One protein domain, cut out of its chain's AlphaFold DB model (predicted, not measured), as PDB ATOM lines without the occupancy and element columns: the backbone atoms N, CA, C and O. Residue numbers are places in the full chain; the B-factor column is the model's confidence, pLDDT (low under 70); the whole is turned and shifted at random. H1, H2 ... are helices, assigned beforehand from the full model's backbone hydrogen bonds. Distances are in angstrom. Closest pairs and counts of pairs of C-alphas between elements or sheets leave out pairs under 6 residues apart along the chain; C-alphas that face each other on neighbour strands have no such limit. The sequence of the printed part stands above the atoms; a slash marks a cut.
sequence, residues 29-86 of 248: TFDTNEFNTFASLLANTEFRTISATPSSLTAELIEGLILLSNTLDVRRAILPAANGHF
ATOM      1  N   THR A  29     -12.176  12.565 -31.178       92.81
ATOM      2  CA  THR A  29     -12.887  13.171 -32.305       92.81
ATOM      3  C   THR A  29     -12.987  14.675 -32.091       92.81
ATOM      4  O   THR A  29     -12.790  15.156 -30.979       92.81
ATOM      5  N   PHE A  30     -13.293  15.435 -33.136       91.94
ATOM      6  CA  PHE A  30     -13.545  16.869 -33.036       91.94
ATOM      7  C   PHE A  30     -14.598  17.298 -34.052       91.94
ATOM      8  O   PHE A  30     -14.871  16.582 -35.015       91.94
ATOM      9  N   ASP A  31     -15.212  18.456 -33.817       91.81
ATOM     10  CA  ASP A  31     -16.095  19.088 -34.794       91.81
ATOM     11  C   ASP A  31     -15.274  19.898 -35.805       91.81
ATOM     12  O   ASP A  31     -14.479  20.757 -35.423       91.81
ATOM     13  N   THR A  32     -15.451  19.627 -37.098       91.50
ATOM     14  CA  THR A  32     -14.673  20.284 -38.157       91.50
ATOM     15  C   THR A  32     -14.939  21.788 -38.228       91.50
ATOM     16  O   THR A  32     -14.015  22.549 -38.505       91.50
ATOM     17  N   ASN A  33     -16.164  22.247 -37.947       91.69
ATOM     18  CA  ASN A  33     -16.471  23.678 -37.974       91.69
ATOM     19  C   ASN A  33     -15.780  24.394 -36.813       91.69
ATOM     20  O   ASN A  33     -15.117  25.407 -37.033       91.69
ATOM     21  N   GLU A  34     -15.865  23.836 -35.602       91.00
ATOM     22  CA  GLU A  34     -15.154  24.373 -34.436       91.00
ATOM     23  C   GLU A  34     -13.635  24.372 -34.658       91.00
ATOM     24  O   GLU A  34     -12.954  25.352 -34.348       91.00
ATOM     25  N   PHE A  35     -13.099  23.300 -35.244       91.88
ATOM     26  CA  PHE A  35     -11.680  23.210 -35.563       91.88
ATOM     27  C   PHE A  35     -11.246  24.259 -36.586       91.88
ATOM     28  O   PHE A  35     -10.206  24.882 -36.399       91.88
ATOM     29  N   ASN A  36     -12.051  24.534 -37.614       91.94
ATOM     30  CA  ASN A  36     -11.761  25.592 -38.584       91.94
ATOM     31  C   ASN A  36     -11.772  26.988 -37.937       91.94
ATOM     32  O   ASN A  36     -10.922  27.829 -38.249       91.94
ATOM     33  N   THR A  37     -12.692  27.239 -36.998       91.19
ATOM     34  CA  THR A  37     -12.693  28.473 -36.196       91.19
ATOM     35  C   THR A  37     -11.421  28.577 -35.358       91.19
ATOM     36  O   THR A  37     -10.753  29.612 -35.371       91.19
ATOM     37  N   PHE A  38     -11.036  27.494 -34.684       89.50
ATOM     38  CA  PHE A  38      -9.790  27.431 -33.929       89.50
ATOM     39  C   PHE A  38      -8.553  27.621 -34.817       89.50
ATOM     40  O   PHE A  38      -7.660  28.380 -34.453       89.50
ATOM     41  N   ALA A  39      -8.502  27.002 -35.996       90.94
ATOM     42  CA  ALA A  39      -7.406  27.144 -36.950       90.94
ATOM     43  C   ALA A  39      -7.253  28.598 -37.420       90.94
ATOM     44  O   ALA A  39      -6.136  29.113 -37.489       90.94
ATOM     45  N   SER A  40      -8.374  29.286 -37.655       90.25
ATOM     46  CA  SER A  40      -8.395  30.716 -37.984       90.25
ATOM     47  C   SER A  40      -7.858  31.577 -36.834       90.25
ATOM     48  O   SER A  40      -7.068  32.492 -37.067       90.25
ATOM     49  N   LEU A  41      -8.222  31.263 -35.585       87.50
ATOM     50  CA  LEU A  41      -7.673  31.930 -34.397       87.50
ATOM     51  C   LEU A  41      -6.178  31.650 -34.228       87.50
ATOM     52  O   LEU A  41      -5.408  32.558 -33.937       87.50
ATOM     53  N   LEU A  42      -5.743  30.415 -34.462       86.06
ATOM     54  CA  LEU A  42      -4.340  30.027 -34.386       86.06
ATOM     55  C   LEU A  42      -3.498  30.717 -35.472       86.06
ATOM     56  O   LEU A  42      -2.314  30.961 -35.266       86.06
ATOM     57  N   ALA A  43      -4.074  31.080 -36.618       85.81
ATOM     58  CA  ALA A  43      -3.395  31.887 -37.632       85.81
ATOM     59  C   ALA A  43      -3.190  33.358 -37.205       85.81
ATOM     60  O   ALA A  43      -2.358  34.052 -37.787       85.81
ATOM     61  N   ASN A  44      -3.897  33.834 -36.174       86.56
ATOM     62  CA  ASN A  44      -3.778  35.196 -35.664       86.56
ATOM     63  C   ASN A  44      -2.578  35.344 -34.699       86.56
ATOM     64  O   ASN A  44      -2.490  34.683 -33.661       86.56
ATOM     65  N   THR A  45      -1.660  36.260 -35.017       79.94
ATOM     66  CA  THR A  45      -0.432  36.511 -34.240       79.94
ATOM     67  C   THR A  45      -0.694  37.013 -32.815       79.94
ATOM     68  O   THR A  45       0.039  36.643 -31.895       79.94
ATOM     69  N   GLU A  46      -1.735  37.819 -32.594       82.56
ATOM     70  CA  GLU A  46      -2.101  38.296 -31.252       82.56
ATOM     71  C   GLU A  46      -2.574  37.133 -30.382       82.56
ATOM     72  O   GLU A  46      -2.092  36.960 -29.260       82.56
ATOM     73  N   PHE A  47      -3.443  36.277 -30.927       80.38
ATOM     74  CA  PHE A  47      -3.894  35.073 -30.235       80.38
ATOM     75  C   PHE A  47      -2.715  34.167 -29.869       80.38
ATOM     76  O   PHE A  47      -2.624  33.719 -28.721       80.38
ATOM     77  N   ARG A  48      -1.765  33.949 -30.792       77.81
ATOM     78  CA  ARG A  48      -0.554  33.158 -30.507       77.81
ATOM     79  C   ARG A  48       0.284  33.746 -29.381       77.81
ATOM     80  O   ARG A  48       0.781  33.009 -28.533       77.81
ATOM     81  N   THR A  49       0.421  35.067 -29.364       73.44
ATOM     82  CA  THR A  49       1.201  35.780 -28.347       73.44
ATOM     83  C   THR A  49       0.549  35.646 -26.970       73.44
ATOM     84  O   THR A  49       1.218  35.301 -25.998       73.44
ATOM     85  N   ILE A  50      -0.772  35.830 -26.883       72.88
ATOM     86  CA  ILE A  50      -1.533  35.736 -25.624       72.88
ATOM     87  C   ILE A  50      -1.535  34.300 -25.072       72.88
ATOM     88  O   ILE A  50      -1.369  34.080 -23.864       72.88
ATOM     89  N   SER A  51      -1.709  33.317 -25.953       70.56
ATOM     90  CA  SER A  51      -1.738  31.890 -25.608       70.56
ATOM     91  C   SER A  51      -0.346  31.267 -25.451       70.56
ATOM     92  O   SER A  51      -0.247  30.137 -24.984       70.56
ATOM     93  N   ALA A  52       0.723  32.004 -25.775       75.62
ATOM     94  CA  ALA A  52       2.103  31.518 -25.814       75.62
ATOM     95  C   ALA A  52       2.293  30.270 -26.705       75.62
ATOM     96  O   ALA A  52       3.152  29.429 -26.440       75.62
ATOM     97  N   THR A  53       1.491  30.130 -27.766       76.56
ATOM     98  CA  THR A  53       1.612  29.003 -28.700       76.56
ATOM     99  C   THR A  53       2.789  29.214 -29.655       76.56
ATOM    100  O   THR A  53       2.863  30.271 -30.291       76.56
ATOM    101  N   PRO A  54       3.674  28.218 -29.834       81.62
ATOM    102  CA  PRO A  54       4.804  28.334 -30.749       81.62
ATOM    103  C   PRO A  54       4.334  28.391 -32.208       81.62
ATOM    104  O   PRO A  54       3.328  27.785 -32.575       81.62
ATOM    105  N   SER A  55       5.082  29.094 -33.062       83.12
ATOM    106  CA  SER A  55       4.772  29.228 -34.496       83.12
ATOM    107  C   SER A  55       4.821  27.899 -35.254       83.12
ATOM    108  O   SER A  55       4.108  27.732 -36.238       83.12
ATOM    109  N   SER A  56       5.614  26.939 -34.769       86.12
ATOM    110  CA  SER A  56       5.694  25.578 -35.311       86.12
ATOM    111  C   SER A  56       4.420  24.758 -35.098       86.12
ATOM    112  O   SER A  56       4.213  23.767 -35.795       86.12
ATOM    113  N   LEU A  57       3.554  25.153 -34.157       85.25
ATOM    114  CA  LEU A  57       2.279  24.489 -33.923       85.25
ATOM    115  C   LEU A  57       1.242  25.026 -34.919       85.25
ATOM    116  O   LEU A  57       0.630  26.080 -34.706       85.25
ATOM    117  N   THR A  58       1.095  24.323 -36.041       90.94
ATOM    118  CA  THR A  58       0.116  24.615 -37.097       90.94
ATOM    119  C   THR A  58      -1.175  23.820 -36.891       90.94
ATOM    120  O   THR A  58      -1.191  22.818 -36.175       90.94
ATOM    121  N   ALA A  59      -2.266  24.257 -37.527       91.38
ATOM    122  CA  ALA A  59      -3.528  23.518 -37.496       91.38
ATOM    123  C   ALA A  59      -3.373  22.116 -38.113       91.38
ATOM    124  O   ALA A  59      -3.775  21.138 -37.496       91.38
ATOM    125  N   GLU A  60      -2.689  21.995 -39.254       92.12
ATOM    126  CA  GLU A  60      -2.413  20.705 -39.908       92.12
ATOM    127  C   GLU A  60      -1.651  19.733 -38.996       92.12
ATOM    128  O   GLU A  60      -1.971  18.546 -38.928       92.12
ATOM    129  N   LEU A  61      -0.665  20.235 -38.239       91.81
ATOM    130  CA  LEU A  61       0.071  19.417 -37.278       91.81
ATOM    131  C   LEU A  61      -0.838  18.933 -36.144       91.81
ATOM    132  O   LEU A  61      -0.736  17.781 -35.723       91.81
ATOM    133  N   ILE A  62      -1.725  19.801 -35.651       90.69
ATOM    134  CA  ILE A  62      -2.709  19.441 -34.626       90.69
ATOM    135  C   ILE A  62      -3.666  18.372 -35.156       90.69
ATOM    136  O   ILE A  62      -3.876  17.365 -34.482       90.69
ATOM    137  N   GLU A  63      -4.211  18.553 -36.355       92.12
ATOM    138  CA  GLU A  63      -5.102  17.582 -36.991       92.12
ATOM    139  C   GLU A  63      -4.420  16.214 -37.142       92.12
ATOM    140  O   GLU A  63      -4.959  15.190 -36.708       92.12
ATOM    141  N   GLY A  64      -3.187  16.201 -37.658       92.00
ATOM    142  CA  GLY A  64      -2.376  14.991 -37.770       92.00
ATOM    143  C   GLY A  64      -2.113  14.328 -36.416       92.00
ATOM    144  O   GLY A  64      -2.227  13.108 -36.292       92.00
ATOM    145  N   LEU A  65      -1.825  15.112 -35.373       89.56
ATOM    146  CA  LEU A  65      -1.606  14.592 -34.024       89.56
ATOM    147  C   LEU A  65      -2.864  13.936 -33.448       89.56
ATOM    148  O   LEU A  65      -2.761  12.897 -32.796       89.56
ATOM    149  N   ILE A  66      -4.048  14.498 -33.693       90.81
ATOM    150  CA  ILE A  66      -5.314  13.923 -33.221       90.81
ATOM    151  C   ILE A  66      -5.557  12.565 -33.877       90.81
ATOM    152  O   ILE A  66      -5.882  11.593 -33.190       90.81
ATOM    153  N   LEU A  67      -5.334  12.471 -35.190       90.81
ATOM    154  CA  LEU A  67      -5.454  11.212 -35.918       90.81
ATOM    155  C   LEU A  67      -4.453  10.170 -35.399       90.81
ATOM    156  O   LEU A  67      -4.833   9.041 -35.082       90.81
ATOM    157  N   LEU A  68      -3.186  10.560 -35.245       90.75
ATOM    158  CA  LEU A  68      -2.123   9.692 -34.742       90.75
ATOM    159  C   LEU A  68      -2.390   9.220 -33.309       90.75
ATOM    160  O   LEU A  68      -2.161   8.049 -33.009       90.75
ATOM    161  N   SER A  69      -2.953  10.073 -32.452       90.75
ATOM    162  CA  SER A  69      -3.316   9.743 -31.064       90.75
ATOM    163  C   SER A  69      -4.316   8.591 -30.958       90.75
ATOM    164  O   SER A  69      -4.407   7.938 -29.916       90.75
ATOM    165  N   ASN A  70      -5.052   8.309 -32.038       90.94
ATOM    166  CA  ASN A  70      -5.974   7.187 -32.092       90.94
ATOM    167  C   ASN A  70      -5.310   5.848 -32.442       90.94
ATOM    168  O   ASN A  70      -5.900   4.807 -32.148       90.94
ATOM    169  N   THR A  71      -4.095   5.852 -32.992       91.12
ATOM    170  CA  THR A  71      -3.365   4.638 -33.389       91.12
ATOM    171  C   THR A  71      -2.805   3.878 -32.184       91.12
ATOM    172  O   THR A  71      -2.432   4.471 -31.171       91.12
ATOM    173  N   LEU A  72      -2.713   2.547 -32.279       88.38
ATOM    174  CA  LEU A  72      -2.157   1.730 -31.192       88.38
ATOM    175  C   LEU A  72      -0.681   2.036 -30.922       88.38
ATOM    176  O   LEU A  72      -0.280   2.016 -29.761       88.38
ATOM    177  N   ASP A  73       0.097   2.358 -31.955       89.94
ATOM    178  CA  ASP A  73       1.522   2.666 -31.812       89.94
ATOM    179  C   ASP A  73       1.730   3.895 -30.926       89.94
ATOM    180  O   ASP A  73       2.480   3.838 -29.951       89.94
ATOM    181  N   VAL A  74       0.980   4.975 -31.169       88.19
ATOM    182  CA  VAL A  74       1.047   6.178 -30.325       88.19
ATOM    183  C   VAL A  74       0.505   5.911 -28.928       88.19
ATOM    184  O   VAL A  74       1.083   6.391 -27.958       88.19
ATOM    185  N   ARG A  75      -0.562   5.118 -28.780       87.88
ATOM    186  CA  ARG A  75      -1.124   4.780 -27.458       87.88
ATOM    187  C   ARG A  75      -0.226   3.858 -26.624       87.88
ATOM    188  O   ARG A  75      -0.405   3.769 -25.411       87.88
ATOM    189  N   ARG A  76       0.703   3.141 -27.258       86.06
ATOM    190  CA  ARG A  76       1.669   2.243 -26.602       86.06
ATOM    191  C   ARG A  76       3.047   2.873 -26.422       86.06
ATOM    192  O   ARG A  76       3.807   2.406 -25.576       86.06
ATOM    193  N   ALA A  77       3.363   3.913 -27.190       87.38
ATOM    194  CA  ALA A  77       4.597   4.672 -27.046       87.38
ATOM    195  C   ALA A  77       4.705   5.336 -25.661       87.38
ATOM    196  O   ALA A  77       3.731   5.456 -24.917       87.38
ATOM    197  N   ILE A  78       5.899   5.814 -25.317       89.44
ATOM    198  CA  ILE A  78       6.136   6.604 -24.106       89.44
ATOM    199  C   ILE A  78       6.330   8.055 -24.548       89.44
ATOM    200  O   ILE A  78       7.438   8.445 -24.910       89.44
ATOM    201  N   LEU A  79       5.252   8.846 -24.545       85.56
ATOM    202  CA  LEU A  79       5.270  10.271 -24.899       85.56
ATOM    203  C   LEU A  79       4.703  11.087 -23.722       85.56
ATOM    204  O   LEU A  79       3.550  11.526 -23.774       85.56
ATOM    205  N   PRO A  80       5.493  11.314 -22.652       86.62
ATOM    206  CA  PRO A  80       4.995  11.860 -21.384       86.62
ATOM    207  C   PRO A  80       4.249  13.194 -21.503       86.62
ATOM    208  O   PRO A  80       3.387  13.485 -20.683       86.62
ATOM    209  N   ALA A  81       4.556  13.985 -22.532       85.50
ATOM    210  CA  ALA A  81       3.918  15.270 -22.785       85.50
ATOM    211  C   ALA A  81       2.535  15.180 -23.463       85.50
ATOM    212  O   ALA A  81       1.830  16.183 -23.483       85.50
ATOM    213  N   ALA A  82       2.153  14.041 -24.060       84.75
ATOM    214  CA  ALA A  82       1.024  14.020 -25.000       84.75
ATOM    215  C   ALA A  82       0.151  12.754 -25.014       84.75
ATOM    216  O   ALA A  82      -1.017  12.859 -25.378       84.75
ATOM    217  N   ASN A  83       0.656  11.568 -24.657       88.81
ATOM    218  CA  ASN A  83      -0.060  10.312 -24.942       88.81
ATOM    219  C   ASN A  83      -0.565   9.542 -23.712       88.81
ATOM    220  O   ASN A  83      -0.836   8.346 -23.811       88.81
ATOM    221  N   GLY A  84      -0.690  10.196 -22.556       89.12
ATOM    222  CA  GLY A  84      -1.206   9.550 -21.351       89.12
ATOM    223  C   GLY A  84      -2.704   9.230 -21.442       89.12
ATOM    224  O   GLY A  84      -3.513  10.102 -21.751       89.12
ATOM    225  N   HIS A  85      -3.091   7.994 -21.108       88.12
ATOM    226  CA  HIS A  85      -4.498   7.580 -21.011       88.12
ATOM    227  C   HIS A  85      -4.930   7.485 -19.562       88.12
ATOM    228  O   HIS A  85      -4.457   6.629 -18.812       88.12
ATOM    229  N   PHE A  86      -5.882   8.334 -19.187       87.50
ATOM    230  CA  PHE A  86      -6.361   8.379 -17.821       87.50
ATOM    231  C   PHE A  86      -7.867   8.541 -17.719       87.50
ATOM    232  O   PHE A  86      -8.524   9.184 -18.533       87.50
TER     233      PHE A  86
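What this domain is: This is residues 29 to 86 of the 248 residues of an uncharacterized protein of Lactuca sativa (UniProt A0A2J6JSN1). The model is a loose, open chain of four helices: H1 and H3 make a V, with its corner where the last part of H1 comes near the first residue of H3. The short helix H2 is near the corner end of H1 and the still shorter H4 is near the far end of H3, so that H2 and H4 sit at opposite ends of the longest axis, and the last stretch, residues 77 to 86, folds back from H4. The printed part has 58 residues, with four named helices in the order H1, H2, H3, H4 and no named strand; the class is all helix. The whole is loose, with a radius of gyration of the C-alphas of 13.2 A, and elongated, with spans of 36 by 23 by 19 A.

Where its parts are: The printed part begins at Thr 29, and H1 runs from Thr 32, with its C-alpha at (-14.673, 20.284, -38.157), to Leu 42, a length of 14.7 A. H2 holds residues 45 to 51 and is 9.9 A long. H3, residues 59 to 69, is 15.2 A long, and its first C-alpha, that of Ala 59, is at (-3.528, 23.518, -37.496). H4, residues 72 to 76, is 6.0 A long and ends at C-alpha 76, at (1.669, 2.243, -26.602).

How they stand to each other: H1 and H2 are close but not clearly touching; their closest C-alphas, those of Leu 42 and Arg 48, are 6.3 A apart. Their lines are about perpendicular, at 80 degrees. H1 and H3 are also close but not clearly touching, with the C-alphas of Ala 39 and Ala 59 the closest, at 5.3 A. They run opposite ways at a steep tilt of 52 degrees. H2 and H3 are apart, although they follow each other in the chain. H3 and H4 are close but not clearly touching, and their closest C-alphas, those of Leu 68 and Val 74, are 6.5 A apart. H4 is apart from H1 and from H2. In H1, H2, H3 and H4 every O i to N i+4 pair is within hydrogen-bond range.

The domain as a whole: The two C-alphas farthest apart, those of Glu 46 and Leu 72, are 36.6 A from each other, and the first and last printed C-alphas, those of Thr 29 and Phe 86, are 16.6 A apart. The printed part has no cut. The links from H1 to H2 and from H3 to H4 are tight, with 2 residues each, and the link from H2 to H3 is short, with 7 residues. The mean pLDDT of the printed part is 87.2, that of H2 is 77, and no printed residue is under 70.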